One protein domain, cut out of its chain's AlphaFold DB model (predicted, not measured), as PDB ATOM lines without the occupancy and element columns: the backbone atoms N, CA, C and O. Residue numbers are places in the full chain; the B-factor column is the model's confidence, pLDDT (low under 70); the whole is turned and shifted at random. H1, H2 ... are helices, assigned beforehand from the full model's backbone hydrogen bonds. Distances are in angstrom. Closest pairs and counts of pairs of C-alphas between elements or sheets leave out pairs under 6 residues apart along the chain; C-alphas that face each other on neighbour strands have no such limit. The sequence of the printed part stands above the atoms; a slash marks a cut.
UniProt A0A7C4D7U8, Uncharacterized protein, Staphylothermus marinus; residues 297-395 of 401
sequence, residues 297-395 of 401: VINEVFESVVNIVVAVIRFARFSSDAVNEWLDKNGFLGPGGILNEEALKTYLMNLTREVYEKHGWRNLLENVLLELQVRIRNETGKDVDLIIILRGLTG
ATOM      1  N   VAL A 297      21.993 -28.710 -26.722       74.06
ATOM      2  CA  VAL A 297      21.922 -27.533 -27.604       74.06
ATOM      3  C   VAL A 297      21.146 -27.847 -28.883       74.06
ATOM      4  O   VAL A 297      20.356 -27.022 -29.330       74.06
ATOM      5  N   ILE A 298      21.320 -29.036 -29.470       75.62
ATOM      6  CA  ILE A 298      20.542 -29.462 -30.642       75.62
ATOM      7  C   ILE A 298      19.048 -29.484 -30.309       75.62
ATOM      8  O   ILE A 298      18.255 -28.931 -31.069       75.62
ATOM      9  N   ASN A 299      18.664 -30.057 -29.167       80.44
ATOM     10  CA  ASN A 299      17.265 -30.085 -28.745       80.44
ATOM     11  C   ASN A 299      16.710 -28.673 -28.482       80.44
ATOM     12  O   ASN A 299      15.612 -28.367 -28.935       80.44
ATOM     13  N   GLU A 300      17.470 -27.784 -27.837       81.81
ATOM     14  CA  GLU A 300      17.068 -26.381 -27.627       81.81
ATOM     15  C   GLU A 300      16.888 -25.619 -28.952       81.81
ATOM     16  O   GLU A 300      15.943 -24.837 -29.118       81.81
ATOM     17  N   VAL A 301      17.769 -25.863 -29.926       79.81
ATOM     18  CA  VAL A 301      17.656 -25.298 -31.276       79.81
ATOM     19  C   VAL A 301      16.426 -25.852 -31.989       79.81
ATOM     20  O   VAL A 301      15.703 -25.079 -32.615       79.81
ATOM     21  N   PHE A 302      16.146 -27.154 -31.883       85.81
ATOM     22  CA  PHE A 302      14.948 -27.750 -32.475       85.81
ATOM     23  C   PHE A 302      13.672 -27.170 -31.874       85.81
ATOM     24  O   PHE A 302      12.804 -26.742 -32.626       85.81
ATOM     25  N   GLU A 303      13.586 -27.063 -30.549       87.19
ATOM     26  CA  GLU A 303      12.464 -26.408 -29.867       87.19
ATOM     27  C   GLU A 303      12.288 -24.960 -30.341       87.19
ATOM     28  O   GLU A 303      11.177 -24.518 -30.639       87.19
ATOM     29  N   SER A 304      13.385 -24.215 -30.482       85.06
ATOM     30  CA  SER A 304      13.350 -22.838 -30.983       85.06
ATOM     31  C   SER A 304      12.823 -22.764 -32.420       85.06
ATOM     32  O   SER A 304      11.936 -21.961 -32.710       85.06
ATOM     33  N   VAL A 305      13.319 -23.627 -33.316       86.25
ATOM     34  CA  VAL A 305      12.848 -23.721 -34.707       86.25
ATOM     35  C   VAL A 305      11.368 -24.089 -34.749       86.25
ATOM     36  O   VAL A 305      10.596 -23.397 -35.409       86.25
ATOM     37  N   VAL A 306      10.945 -25.110 -34.002       90.81
ATOM     38  CA  VAL A 306       9.545 -25.546 -33.927       90.81
ATOM     39  C   VAL A 306       8.647 -24.410 -33.454       90.81
ATOM     40  O   VAL A 306       7.635 -24.136 -34.093       90.81
ATOM     41  N   ASN A 307       9.020 -23.694 -32.393       89.06
ATOM     42  CA  ASN A 307       8.231 -22.568 -31.892       89.06
ATOM     43  C   ASN A 307       8.092 -21.444 -32.934       89.06
ATOM     44  O   ASN A 307       7.005 -20.880 -33.084       89.06
ATOM     45  N   ILE A 308       9.152 -21.152 -33.699       87.56
ATOM     46  CA  ILE A 308       9.093 -20.179 -34.801       87.56
ATOM     47  C   ILE A 308       8.161 -20.679 -35.912       87.56
ATOM     48  O   ILE A 308       7.310 -19.926 -36.382       87.56
ATOM     49  N   VAL A 309       8.273 -21.947 -36.317       90.75
ATOM     50  CA  VAL A 309       7.430 -22.530 -37.372       90.75
ATOM     51  C   VAL A 309       5.960 -22.567 -36.945       90.75
ATOM     52  O   VAL A 309       5.094 -22.206 -37.739       90.75
ATOM     53  N   VAL A 310       5.654 -22.898 -35.686       92.06
ATOM     54  CA  VAL A 310       4.289 -22.807 -35.136       92.06
ATOM     55  C   VAL A 310       3.757 -21.379 -35.242       92.06
ATOM     56  O   VAL A 310       2.621 -21.186 -35.669       92.06
ATOM     57  N   ALA A 311       4.561 -20.367 -34.905       87.75
ATOM     58  CA  ALA A 311       4.155 -18.969 -35.043       87.75
ATOM     59  C   ALA A 311       3.884 -18.584 -36.511       87.75
ATOM     60  O   ALA A 311       2.880 -17.925 -36.795       87.75
ATOM     61  N   VAL A 312       4.727 -19.044 -37.444       89.81
ATOM     62  CA  VAL A 312       4.524 -18.869 -38.893       89.81
ATOM     63  C   VAL A 312       3.216 -19.517 -39.340       89.81
ATOM     64  O   VAL A 312       2.426 -18.866 -40.019       89.81
ATOM     65  N   ILE A 313       2.940 -20.754 -38.919       91.38
ATOM     66  CA  ILE A 313       1.697 -21.468 -39.240       91.38
ATOM     67  C   ILE A 313       0.492 -20.726 -38.670       91.38
ATOM     68  O   ILE A 313      -0.447 -20.455 -39.411       91.38
ATOM     69  N   ARG A 314       0.519 -20.335 -37.387       88.62
ATOM     70  CA  ARG A 314      -0.565 -19.563 -36.753       88.62
ATOM     71  C   ARG A 314      -0.894 -18.306 -37.551       88.62
ATOM     72  O   ARG A 314      -2.067 -18.012 -37.744       88.62
ATOM     73  N   PHE A 315       0.121 -17.580 -38.014       85.94
ATOM     74  CA  PHE A 315      -0.090 -16.395 -38.836       85.94
ATOM     75  C   PHE A 315      -0.630 -16.754 -40.225       85.94
ATOM     76  O   PHE A 315      -1.574 -16.128 -40.703       85.94
ATOM     77  N   ALA A 316      -0.082 -17.798 -40.849       88.50
ATOM     78  CA  ALA A 316      -0.487 -18.257 -42.172       88.50
ATOM     79  C   ALA A 316      -1.955 -18.700 -42.236       88.50
ATOM     80  O   ALA A 316      -2.581 -18.558 -43.282       88.50
ATOM     81  N   ARG A 317      -2.538 -19.158 -41.119       88.50
ATOM     82  CA  ARG A 317      -3.972 -19.484 -41.022       88.50
ATOM     83  C   ARG A 317      -4.895 -18.323 -41.384       88.50
ATOM     84  O   ARG A 317      -6.003 -18.561 -41.848       88.50
ATOM     85  N   PHE A 318      -4.463 -17.079 -41.186       84.00
ATOM     86  CA  PHE A 318      -5.269 -15.903 -41.526       84.00
ATOM     87  C   PHE A 318      -5.156 -15.496 -42.996       84.00
ATOM     88  O   PHE A 318      -5.910 -14.638 -43.447       84.00
ATOM     89  N   SER A 319      -4.202 -16.063 -43.736       81.00
ATOM     90  CA  SER A 319      -3.841 -15.594 -45.076       81.00
ATOM     91  C   SER A 319      -3.697 -16.702 -46.121       81.00
ATOM     92  O   SER A 319      -3.385 -16.394 -47.266       81.00
ATOM     93  N   SER A 320      -3.853 -17.976 -45.750       86.44
ATOM     94  CA  SER A 320      -3.650 -19.115 -46.649       86.44
ATOM     95  C   SER A 320      -4.652 -20.240 -46.395       86.44
ATOM     96  O   SER A 320      -4.582 -20.948 -45.386       86.44
ATOM     97  N   ASP A 321      -5.533 -20.461 -47.371       87.31
ATOM     98  CA  ASP A 321      -6.470 -21.589 -47.379       87.31
ATOM     99  C   ASP A 321      -5.742 -22.937 -47.441       87.31
ATOM    100  O   ASP A 321      -6.202 -23.909 -46.848       87.31
ATOM    101  N   ALA A 322      -4.572 -22.986 -48.091       90.50
ATOM    102  CA  ALA A 322      -3.743 -24.188 -48.174       90.50
ATOM    103  C   ALA A 322      -3.292 -24.665 -46.784       90.50
ATOM    104  O   ALA A 322      -3.304 -25.859 -46.497       90.50
ATOM    105  N   VAL A 323      -2.934 -23.732 -45.894       91.12
ATOM    106  CA  VAL A 323      -2.525 -24.065 -44.521       91.12
ATOM    107  C   VAL A 323      -3.716 -24.540 -43.699       91.12
ATOM    108  O   VAL A 323      -3.581 -25.514 -42.967       91.12
ATOM    109  N   ASN A 324      -4.880 -23.898 -43.819       91.00
ATOM    110  CA  ASN A 324      -6.073 -24.327 -43.082       91.00
ATOM    111  C   ASN A 324      -6.549 -25.718 -43.520       91.00
ATOM    112  O   ASN A 324      -6.839 -26.549 -42.664       91.00
ATOM    113  N   GLU A 325      -6.558 -25.993 -44.824       91.88
ATOM    114  CA  GLU A 325      -6.909 -27.307 -45.372       91.88
ATOM    115  C   GLU A 325      -5.911 -28.389 -44.940       91.88
ATOM    116  O   GLU A 325      -6.310 -29.477 -44.530       91.88
ATOM    117  N   TRP A 326      -4.610 -28.083 -44.960       95.19
ATOM    118  CA  TRP A 326      -3.580 -29.005 -44.484       95.19
ATOM    119  C   TRP A 326      -3.712 -29.308 -42.985       95.19
ATOM    120  O   TRP A 326      -3.594 -30.467 -42.579       95.19
ATOM    121  N   LEU A 327      -3.978 -28.286 -42.164       93.06
ATOM    122  CA  LEU A 327      -4.173 -28.448 -40.722       93.06
ATOM    123  C   LEU A 327      -5.402 -29.310 -40.400       93.06
ATOM    124  O   LEU A 327      -5.328 -30.149 -39.505       93.06
ATOM    125  N   ASP A 328      -6.504 -29.117 -41.127       91.06
ATOM    126  CA  ASP A 328      -7.728 -29.911 -40.974       91.06
ATOM    127  C   ASP A 328      -7.496 -31.375 -41.372       91.06
ATOM    128  O   ASP A 328      -7.740 -32.293 -40.588       91.06
ATOM    129  N   LYS A 329      -6.895 -31.594 -42.549       90.75
ATOM    130  CA  LYS A 329      -6.599 -32.929 -43.090       90.75
ATOM    131  C   LYS A 329      -5.711 -33.770 -42.170       90.75
ATOM    132  O   LYS A 329      -5.884 -34.984 -42.095       90.75
ATOM    133  N   ASN A 330      -4.769 -33.135 -41.478       89.94
ATOM    134  CA  ASN A 330      -3.849 -33.805 -40.558       89.94
ATOM    135  C   ASN A 330      -4.368 -33.858 -39.106       89.94
ATOM    136  O   ASN A 330      -3.641 -34.287 -38.212       89.94
ATOM    137  N   GLY A 331      -5.615 -33.440 -38.854       88.06
ATOM    138  CA  GLY A 331      -6.233 -33.508 -37.528       88.06
ATOM    139  C   GLY A 331      -5.635 -32.535 -36.509       88.06
ATOM    140  O   GLY A 331      -5.780 -32.728 -35.303       88.06
ATOM    141  N   PHE A 332      -4.957 -31.481 -36.972       91.69
ATOM    142  CA  PHE A 332      -4.416 -30.436 -36.102       91.69
ATOM    143  C   PHE A 332      -5.474 -29.402 -35.703       91.69
ATOM    144  O   PHE A 332      -5.213 -28.585 -34.822       91.69
ATOM    145  N   LEU A 333      -6.662 -29.416 -36.315       88.81
ATOM    146  CA  LEU A 333      -7.795 -28.580 -35.918       88.81
ATOM    147  C   LEU A 333      -8.810 -29.400 -35.117       88.81
ATOM    148  O   LEU A 333      -9.316 -30.421 -35.571       88.81
ATOM    149  N   GLY A 334      -9.105 -28.941 -33.903       80.00
ATOM    150  CA  GLY A 334     -10.168 -29.476 -33.064       80.00
ATOM    151  C   GLY A 334     -11.535 -28.836 -33.353       80.00
ATOM    152  O   GLY A 334     -11.656 -27.951 -34.210       80.00
ATOM    153  N   PRO A 335     -12.575 -29.234 -32.598       73.06
ATOM    154  CA  PRO A 335     -13.914 -28.658 -32.703       73.06
ATOM    155  C   PRO A 335     -13.884 -27.125 -32.602       73.06
ATOM    156  O   PRO A 335     -13.261 -26.565 -31.701       73.06
ATOM    157  N   GLY A 336     -14.540 -26.438 -33.543       75.25
ATOM    158  CA  GLY A 336     -14.532 -24.970 -33.624       75.25
ATOM    159  C   GLY A 336     -13.290 -24.361 -34.291       75.25
ATOM    160  O   GLY A 336     -13.096 -23.151 -34.209       75.25
ATOM    161  N   GLY A 337     -12.441 -25.168 -34.941       78.38
ATOM    162  CA  GLY A 337     -11.250 -24.684 -35.650       78.38
ATOM    163  C   GLY A 337     -10.109 -24.265 -34.717       78.38
ATOM    164  O   GLY A 337      -9.232 -23.490 -35.109       78.38
ATOM    165  N   ILE A 338     -10.112 -24.742 -33.470       85.00
ATOM    166  CA  ILE A 338      -9.054 -24.471 -32.490       85.00
ATOM    167  C   ILE A 338      -7.829 -25.322 -32.838       85.00
ATOM    168  O   ILE A 338      -7.953 -26.517 -33.086       85.00
ATOM    169  N   LEU A 339      -6.642 -24.716 -32.860       88.12
ATOM    170  CA  LEU A 339      -5.402 -25.418 -33.195       88.12
ATOM    171  C   LEU A 339      -4.943 -26.294 -32.022       88.12
ATOM    172  O   LEU A 339      -4.702 -25.783 -30.928       88.12
ATOM    173  N   ASN A 340      -4.762 -27.590 -32.263       90.69
ATOM    174  CA  ASN A 340      -4.085 -28.500 -31.349       90.69
ATOM    175  C   ASN A 340      -2.568 -28.324 -31.487       90.69
ATOM    176  O   ASN A 340      -1.899 -28.959 -32.306       90.69
ATOM    177  N   GLU A 341      -2.026 -27.408 -30.692       88.81
ATOM    178  CA  GLU A 341      -0.616 -27.033 -30.771       88.81
ATOM    179  C   GLU A 341       0.337 -28.106 -30.280       88.81
ATOM    180  O   GLU A 341       1.468 -28.155 -30.748       88.81
ATOM    181  N   GLU A 342      -0.098 -28.957 -29.356       89.62
ATOM    182  CA  GLU A 342       0.728 -30.045 -28.850       89.62
ATOM    183  C   GLU A 342       0.987 -31.064 -29.963       89.62
ATOM    184  O   GLU A 342       2.142 -31.338 -30.291       89.62
ATOM    185  N   ALA A 343      -0.075 -31.507 -30.644       90.50
ATOM    186  CA  ALA A 343       0.036 -32.398 -31.797       90.50
ATOM    187  C   ALA A 343       0.874 -31.773 -32.929       90.50
ATOM    188  O   ALA A 343       1.740 -32.437 -33.506       90.50
ATOM    189  N   LEU A 344       0.673 -30.477 -33.207       92.62
ATOM    190  CA  LEU A 344       1.453 -29.758 -34.215       92.62
ATOM    191  C   LEU A 344       2.936 -29.659 -33.830       92.62
ATOM    192  O   LEU A 344       3.804 -29.882 -34.673       92.62
ATOM    193  N   LYS A 345       3.256 -29.350 -32.569       92.75
ATOM    194  CA  LYS A 345       4.641 -29.282 -32.083       92.75
ATOM    195  C   LYS A 345       5.333 -30.633 -32.185       92.75
ATOM    196  O   LYS A 345       6.463 -30.680 -32.659       92.75
ATOM    197  N   THR A 346       4.666 -31.726 -31.812       93.38
ATOM    198  CA  THR A 346       5.222 -33.079 -31.959       93.38
ATOM    199  C   THR A 346       5.521 -33.403 -33.422       93.38
ATOM    200  O   THR A 346       6.612 -33.883 -33.733       93.38
ATOM    201  N   TYR A 347       4.594 -33.089 -34.332       94.81
ATOM    202  CA  TYR A 347       4.807 -33.274 -35.767       94.81
ATOM    203  C   TYR A 347       6.007 -32.464 -36.275       94.81
ATOM    204  O   TYR A 347       6.912 -33.008 -36.908       94.81
ATOM    205  N   LEU A 348       6.052 -31.170 -35.954       94.75
ATOM    206  CA  LEU A 348       7.120 -30.271 -36.392       94.75
ATOM    207  C   LEU A 348       8.474 -30.619 -35.775       94.75
ATOM    208  O   LEU A 348       9.501 -30.412 -36.417       94.75
ATOM    209  N   MET A 349       8.495 -31.171 -34.563       93.12
ATOM    210  CA  MET A 349       9.711 -31.676 -33.932       93.12
ATOM    211  C   MET A 349      10.291 -32.852 -34.722       93.12
ATOM    212  O   MET A 349      11.489 -32.875 -35.006       93.12
ATOM    213  N   ASN A 350       9.445 -33.797 -35.136       94.19
ATOM    214  CA  ASN A 350       9.875 -34.919 -35.970       94.19
ATOM    215  C   ASN A 350      10.335 -34.441 -37.352       94.19
ATOM    216  O   ASN A 350      11.420 -34.815 -37.789       94.19
ATOM    217  N   LEU A 351       9.594 -33.523 -37.980       93.88
ATOM    218  CA  LEU A 351      10.004 -32.902 -39.240       93.88
ATOM    219  C   LEU A 351      11.359 -32.186 -39.116       93.88
ATOM    220  O   LEU A 351      12.216 -32.311 -39.986       93.88
ATOM    221  N   THR A 352      11.578 -31.448 -38.026       90.94
ATOM    222  CA  THR A 352      12.836 -30.726 -37.786       90.94
ATOM    223  C   THR A 352      14.011 -31.693 -37.642       90.94
ATOM    224  O   THR A 352      15.080 -31.425 -38.190       90.94
ATOM    225  N   ARG A 353      13.809 -32.841 -36.979       92.25
ATOM    226  CA  ARG A 353      14.809 -33.918 -36.901       92.25
ATOM    227  C   ARG A 353      15.115 -34.509 -38.273       92.25
ATOM    228  O   ARG A 353      16.282 -34.557 -38.646       92.25
ATOM    229  N   GLU A 354      14.090 -34.871 -39.043       92.50
ATOM    230  CA  GLU A 354      14.245 -35.417 -40.400       92.50
ATOM    231  C   GLU A 354      15.029 -34.457 -41.312       92.50
ATOM    232  O   GLU A 354      15.967 -34.849 -42.010       92.50
ATOM    233  N   VAL A 355      14.689 -33.165 -41.277       90.06
ATOM    234  CA  VAL A 355      15.372 -32.133 -42.070       90.06
ATOM    235  C   VAL A 355      16.810 -31.935 -41.595       90.06
ATOM    236  O   VAL A 355      17.710 -31.802 -42.426       90.06
ATOM    237  N   TYR A 356      17.053 -31.947 -40.283       87.06
ATOM    238  CA  TYR A 356      18.403 -31.866 -39.729       87.06
ATOM    239  C   TYR A 356      19.270 -33.064 -40.139       87.06
ATOM    240  O   TYR A 356      20.431 -32.873 -40.497       87.06
ATOM    241  N   GLU A 357      18.728 -34.282 -40.146       87.75
ATOM    242  CA  GLU A 357      19.453 -35.477 -40.598       87.75
ATOM    243  C   GLU A 357      19.833 -35.391 -42.083       87.75
ATOM    244  O   GLU A 357      20.932 -35.789 -42.471       87.75
ATOM    245  N   LYS A 358      18.953 -34.817 -42.911       86.25
ATOM    246  CA  LYS A 358      19.145 -34.701 -44.363       86.25
ATOM    247  C   LYS A 358      20.040 -33.527 -44.777       86.25
ATOM    248  O   LYS A 358      20.793 -33.641 -45.743       86.25
ATOM    249  N   HIS A 359      19.954 -32.395 -44.079       81.94
ATOM    250  CA  HIS A 359      20.556 -31.124 -44.507       81.94
ATOM    251  C   HIS A 359      21.505 -30.485 -43.477       81.94
ATOM    252  O   HIS A 359      22.216 -29.530 -43.800       81.94
ATOM    253  N   GLY A 360      21.570 -31.013 -42.254       81.31
ATOM    254  CA  GLY A 360      22.356 -30.458 -41.153       81.31
ATOM    255  C   GLY A 360      21.745 -29.192 -40.536       81.31
ATOM    256  O   GLY A 360      20.592 -28.841 -40.767       81.31
ATOM    257  N   TRP A 361      22.534 -28.486 -39.717       77.31
ATOM    258  CA  TRP A 361      22.081 -27.300 -38.966       77.31
ATOM    259  C   TRP A 361      22.045 -26.004 -39.789       77.31
ATOM    260  O   TRP A 361      21.386 -25.035 -39.405       77.31
ATOM    261  N   ARG A 362      22.784 -25.945 -40.903       74.69
ATOM    262  CA  ARG A 362      22.907 -24.723 -41.702       74.69
ATOM    263  C   ARG A 362      21.572 -24.441 -42.392       74.69
ATOM    264  O   ARG A 362      21.091 -25.270 -43.153       74.69
ATOM    265  N   ASN A 363      20.999 -23.269 -42.124       84.50
ATOM    266  CA  ASN A 363      19.677 -22.853 -42.606       84.50
ATOM    267  C   ASN A 363      18.540 -23.807 -42.189       84.50
ATOM    268  O   ASN A 363      17.552 -23.930 -42.906       84.50
ATOM    269  N   LEU A 364      18.660 -24.467 -41.025       86.31
ATOM    270  CA  LEU A 364      17.675 -25.447 -40.552       86.31
ATOM    271  C   LEU A 364      16.236 -24.907 -40.580       86.31
ATOM    272  O   LEU A 364      15.359 -25.572 -41.115       86.31
ATOM    273  N   LEU A 365      15.997 -23.689 -40.083       88.75
ATOM    274  CA  LEU A 365      14.667 -23.065 -40.104       88.75
ATOM    275  C   LEU A 365      14.107 -22.913 -41.528       88.75
ATOM    276  O   LEU A 365      12.957 -23.263 -41.772       88.75
ATOM    277  N   GLU A 366      14.906 -22.406 -42.468       88.44
ATOM    278  CA  GLU A 366      14.468 -22.231 -43.859       88.44
ATOM    279  C   GLU A 366      14.191 -23.581 -44.520       88.44
ATOM    280  O   GLU A 366      13.165 -23.739 -45.172       88.44
ATOM    281  N   ASN A 367      15.054 -24.573 -44.294       91.31
ATOM    282  CA  ASN A 367      14.874 -25.918 -44.834       91.31
ATOM    283  C   ASN A 367      13.617 -26.593 -44.271       91.31
ATOM    284  O   ASN A 367      12.887 -27.231 -45.023       91.31
ATOM    285  N   VAL A 368      13.332 -26.421 -42.973       93.44
ATOM    286  CA  VAL A 368      12.098 -26.928 -42.353       93.44
ATOM    287  C   VAL A 368      10.873 -26.262 -42.972       93.44
ATOM    288  O   VAL A 368       9.906 -26.947 -43.293       93.44
ATOM    289  N   LEU A 369      10.917 -24.946 -43.195       93.12
ATOM    290  CA  LEU A 369       9.823 -24.234 -43.853       93.12
ATOM    291  C   LEU A 369       9.633 -24.679 -45.307       93.12
ATOM    292  O   LEU A 369       8.494 -24.886 -45.708       93.12
ATOM    293  N   LEU A 370      10.706 -24.864 -46.079       92.81
ATOM    294  CA  LEU A 370      10.633 -25.356 -47.462       92.81
ATOM    295  C   LEU A 370      10.057 -26.770 -47.535       92.81
ATOM    296  O   LEU A 370       9.159 -27.030 -48.330       92.81
ATOM    297  N   GLU A 371      10.539 -27.681 -46.690       94.81
ATOM    298  CA  GLU A 371      10.032 -29.053 -46.646       94.81
ATOM    299  C   GLU A 371       8.548 -29.066 -46.249       94.81
ATOM    300  O   GLU A 371       7.741 -29.769 -46.858       94.81
ATOM    301  N   LEU A 372       8.154 -28.218 -45.294       95.19
ATOM    302  CA  LEU A 372       6.755 -28.066 -44.910       95.19
ATOM    303  C   LEU A 372       5.891 -27.503 -46.052       95.19
ATOM    304  O   LEU A 372       4.794 -28.006 -46.279       95.19
ATOM    305  N   GLN A 373       6.374 -26.508 -46.805       94.69
ATOM    306  CA  GLN A 373       5.679 -25.985 -47.993       94.69
ATOM    307  C   GLN A 373       5.445 -27.085 -49.034       94.69
ATOM    308  O   GLN A 373       4.339 -27.212 -49.559       94.69
ATOM    309  N   VAL A 374       6.469 -27.901 -49.306       93.94
ATOM    310  CA  VAL A 374       6.376 -29.032 -50.239       93.94
ATOM    311  C   VAL A 374       5.324 -30.036 -49.769       93.94
ATOM    312  O   VAL A 374       4.504 -30.471 -50.576       93.94
ATOM    313  N   ARG A 375       5.290 -30.372 -48.472       94.12
ATOM    314  CA  ARG A 375       4.275 -31.281 -47.910       94.12
ATOM    315  C   ARG A 375       2.861 -30.716 -48.029       94.12
ATOM    316  O   ARG A 375       1.984 -31.408 -48.540       94.12
ATOM    317  N   ILE A 376       2.654 -29.447 -47.663       93.62
ATOM    318  CA  ILE A 376       1.352 -28.772 -47.803       93.62
ATOM    319  C   ILE A 376       0.885 -28.807 -49.261       93.62
ATOM    320  O   ILE A 376      -0.253 -29.194 -49.533       93.62
ATOM    321  N   ARG A 377       1.767 -28.467 -50.208       93.06
ATOM    322  CA  ARG A 377       1.449 -28.495 -51.640       93.06
ATOM    323  C   ARG A 377       1.094 -29.894 -52.122       93.06
ATOM    324  O   ARG A 377       0.105 -30.054 -52.827       93.06
ATOM    325  N   ASN A 378       1.871 -30.905 -51.742       92.88
ATOM    326  CA  ASN A 378       1.621 -32.286 -52.153       92.88
ATOM    327  C   ASN A 378       0.291 -32.820 -51.604       92.88
ATOM    328  O   ASN A 378      -0.379 -33.606 -52.267       92.88
ATOM    329  N   GLU A 379      -0.103 -32.398 -50.402       92.06
ATOM    330  CA  GLU A 379      -1.307 -32.900 -49.745       92.06
ATOM    331  C   GLU A 379      -2.587 -32.143 -50.115       92.06
ATOM    332  O   GLU A 379      -3.659 -32.753 -50.093       92.06
ATOM    333  N   THR A 380      -2.491 -30.853 -50.433       90.94
ATOM    334  CA  THR A 380      -3.648 -29.981 -50.731       90.94
ATOM    335  C   THR A 380      -3.746 -29.588 -52.207       90.94
ATOM    336  O   THR A 380      -4.768 -29.077 -52.653       90.94
ATOM    337  N   GLY A 381      -2.675 -29.784 -52.982       88.75
ATOM    338  CA  GLY A 381      -2.554 -29.291 -54.356       88.75
ATOM    339  C   GLY A 381      -2.353 -27.774 -54.468       88.75
ATOM    340  O   GLY A 381      -2.310 -27.260 -55.584       88.75
ATOM    341  N   LYS A 382      -2.232 -27.050 -53.346       89.56
ATOM    342  CA  LYS A 382      -2.147 -25.583 -53.296       89.56
ATOM    343  C   LYS A 382      -0.777 -25.119 -52.807       89.56
ATOM    344  O   LYS A 382      -0.231 -25.661 -51.851       89.56
ATOM    345  N   ASP A 383      -0.234 -24.088 -53.446       88.25
ATOM    346  CA  ASP A 383       1.044 -23.497 -53.050       88.25
ATOM    347  C   ASP A 383       0.895 -22.562 -51.836       88.25
ATOM    348  O   ASP A 383      -0.095 -21.844 -51.684       88.25
ATOM    349  N   VAL A 384       1.921 -22.535 -50.984       90.12
ATOM    350  CA  VAL A 384       2.060 -21.577 -49.881       90.12
ATOM    351  C   VAL A 384       3.515 -21.146 -49.750       90.12
ATOM    352  O   VAL A 384       4.414 -21.978 -49.819       90.12
ATOM    353  N   ASP A 385       3.756 -19.856 -49.506       89.94
ATOM    354  CA  ASP A 385       5.098 -19.336 -49.229       89.94
ATOM    355  C   ASP A 385       5.258 -18.951 -47.749       89.94
ATOM    356  O   ASP A 385       5.132 -17.798 -47.331       89.94
ATOM    357  N   LEU A 386       5.549 -19.961 -46.930       88.75
ATOM    358  CA  LEU A 386       5.865 -19.799 -45.508       88.75
ATOM    359  C   LEU A 386       7.130 -18.954 -45.236       88.75
ATOM    360  O   LEU A 386       7.249 -18.393 -44.147       88.75
ATOM    361  N   ILE A 387       8.063 -18.820 -46.191       87.31
ATOM    362  CA  ILE A 387       9.270 -17.992 -46.014       87.31
ATOM    363  C   ILE A 387       8.899 -16.515 -46.106       87.31
ATOM    364  O   ILE A 387       9.364 -15.712 -45.294       87.31
ATOM    365  N   ILE A 388       8.034 -16.142 -47.055       86.38
ATOM    366  CA  ILE A 388       7.489 -14.780 -47.136       86.38
ATOM    367  C   ILE A 388       6.746 -14.428 -45.843       86.38
ATOM    368  O   ILE A 388       6.920 -13.327 -45.317       86.38
ATOM    369  N   ILE A 389       5.983 -15.369 -45.283       83.94
ATOM    370  CA  ILE A 389       5.265 -15.164 -44.019       83.94
ATOM    371  C   ILE A 389       6.237 -14.961 -42.850       83.94
ATOM    372  O   ILE A 389       6.078 -14.007 -42.086       83.94
ATOM    373  N   LEU A 390       7.288 -15.784 -42.743       83.75
ATOM    374  CA  LEU A 390       8.351 -15.589 -41.752       83.75
ATOM    375  C   LEU A 390       8.993 -14.197 -41.882       83.75
ATOM    376  O   LEU A 390       9.177 -13.508 -40.878       83.75
ATOM    377  N   ARG A 391       9.294 -13.750 -43.108       83.62
ATOM    378  CA  ARG A 391       9.852 -12.410 -43.371       83.62
ATOM    379  C   ARG A 391       8.886 -11.288 -42.990       83.62
ATOM    380  O   ARG A 391       9.321 -10.249 -42.501       83.62
ATOM    381  N   GLY A 392       7.580 -11.490 -43.170       74.38
ATOM    382  CA  GLY A 392       6.545 -10.554 -42.725       74.38
ATOM    383  C   GLY A 392       6.461 -10.425 -41.198       74.38
ATOM    384  O   GLY A 392       6.211  -9.331 -40.688       74.38
ATOM    385  N   LEU A 393       6.721 -11.516 -40.471       72.00
ATOM    386  CA  LEU A 393       6.773 -11.534 -39.006       72.00
ATOM    387  C   LEU A 393       8.034 -10.849 -38.460       72.00
ATOM    388  O   LEU A 393       7.944 -10.088 -37.498       72.00
ATOM    389  N   THR A 394       9.194 -11.055 -39.089       66.50
ATOM    390  CA  THR A 394      10.464 -10.441 -38.657       66.50
ATOM    391  C   THR A 394      10.613  -8.983 -39.106       66.50
ATOM    392  O   THR A 394      11.154  -8.165 -38.368       66.50
ATOM    393  N   GLY A 395      10.061  -8.603 -40.264       52.62
ATOM    394  CA  GLY A 395      10.094  -7.229 -40.783       52.62
ATOM    395  C   GLY A 395       9.223  -6.221 -40.018       52.62
ATOM    396  O   GLY A 395       9.427  -5.013 -40.148       52.62
TER     397      GLY A 395
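Overview. This is residues 297 to 395 of the 401 residues of an uncharacterized protein of Staphylothermus marinus (UniProt A0A7C4D7U8). Three long helices, H1, H3 and H4, pack crosswise on one another with their centres in a triangle. The short H2 crosses the last part of H4 at one end, and the short H5 packs on H1 and H4, away from H3. The printed part has 99 residues with five named helices, H1 to H5 in order, and no named strand: all helix. It is compact, with a radius of gyration of the C-alphas of 12.8 A and spans of 37 by 27 by 25 A.

Along the chain. Find C-alpha 297 at (21.922, -27.533, -27.604); from there H1, residues 297 to 316, runs 28.3 A. Next come H2, residues 321 to 329, and H3, residues 341 to 359, 25.6 A long. H4, residues 364 to 380, runs 24.1 A. H5, residues 386 to 395, ends at C-alpha 395, (10.094, -7.229, -40.783).

Arrangement. Begin at the hub, H4, which touches the other four helices. Its residues 364 to 371 touch H3 at a steep tilt of 66 degrees, opposite ways; the closest C-alphas, of Thr 352 and Val 368, are 6.0 A apart. H1 touches H3 with residues 302 to 310 alone, at a steep tilt of 59 degrees, closest at C-alphas 306 and 348, 5.9 A. H2 touches H4 about perpendicular, 79 degrees, closest at C-alphas 326 and 376, 5.9 A. H5 touches H1 about perpendicular, 86 degrees, closest at C-alphas 312 and 390, 5.8 A. H3 and H5 are apart. In H1 to H5 every O i to N i+4 pair is within hydrogen-bond range.

Size, cuts and confidence. Look at Gly 336 and Arg 362 for the two C-alphas farthest apart, 38.3 A. The printed part has no cut. The link from H2 to H3 is long, with 11 residues. Confidence is low, under 70, at residues 394 to 395.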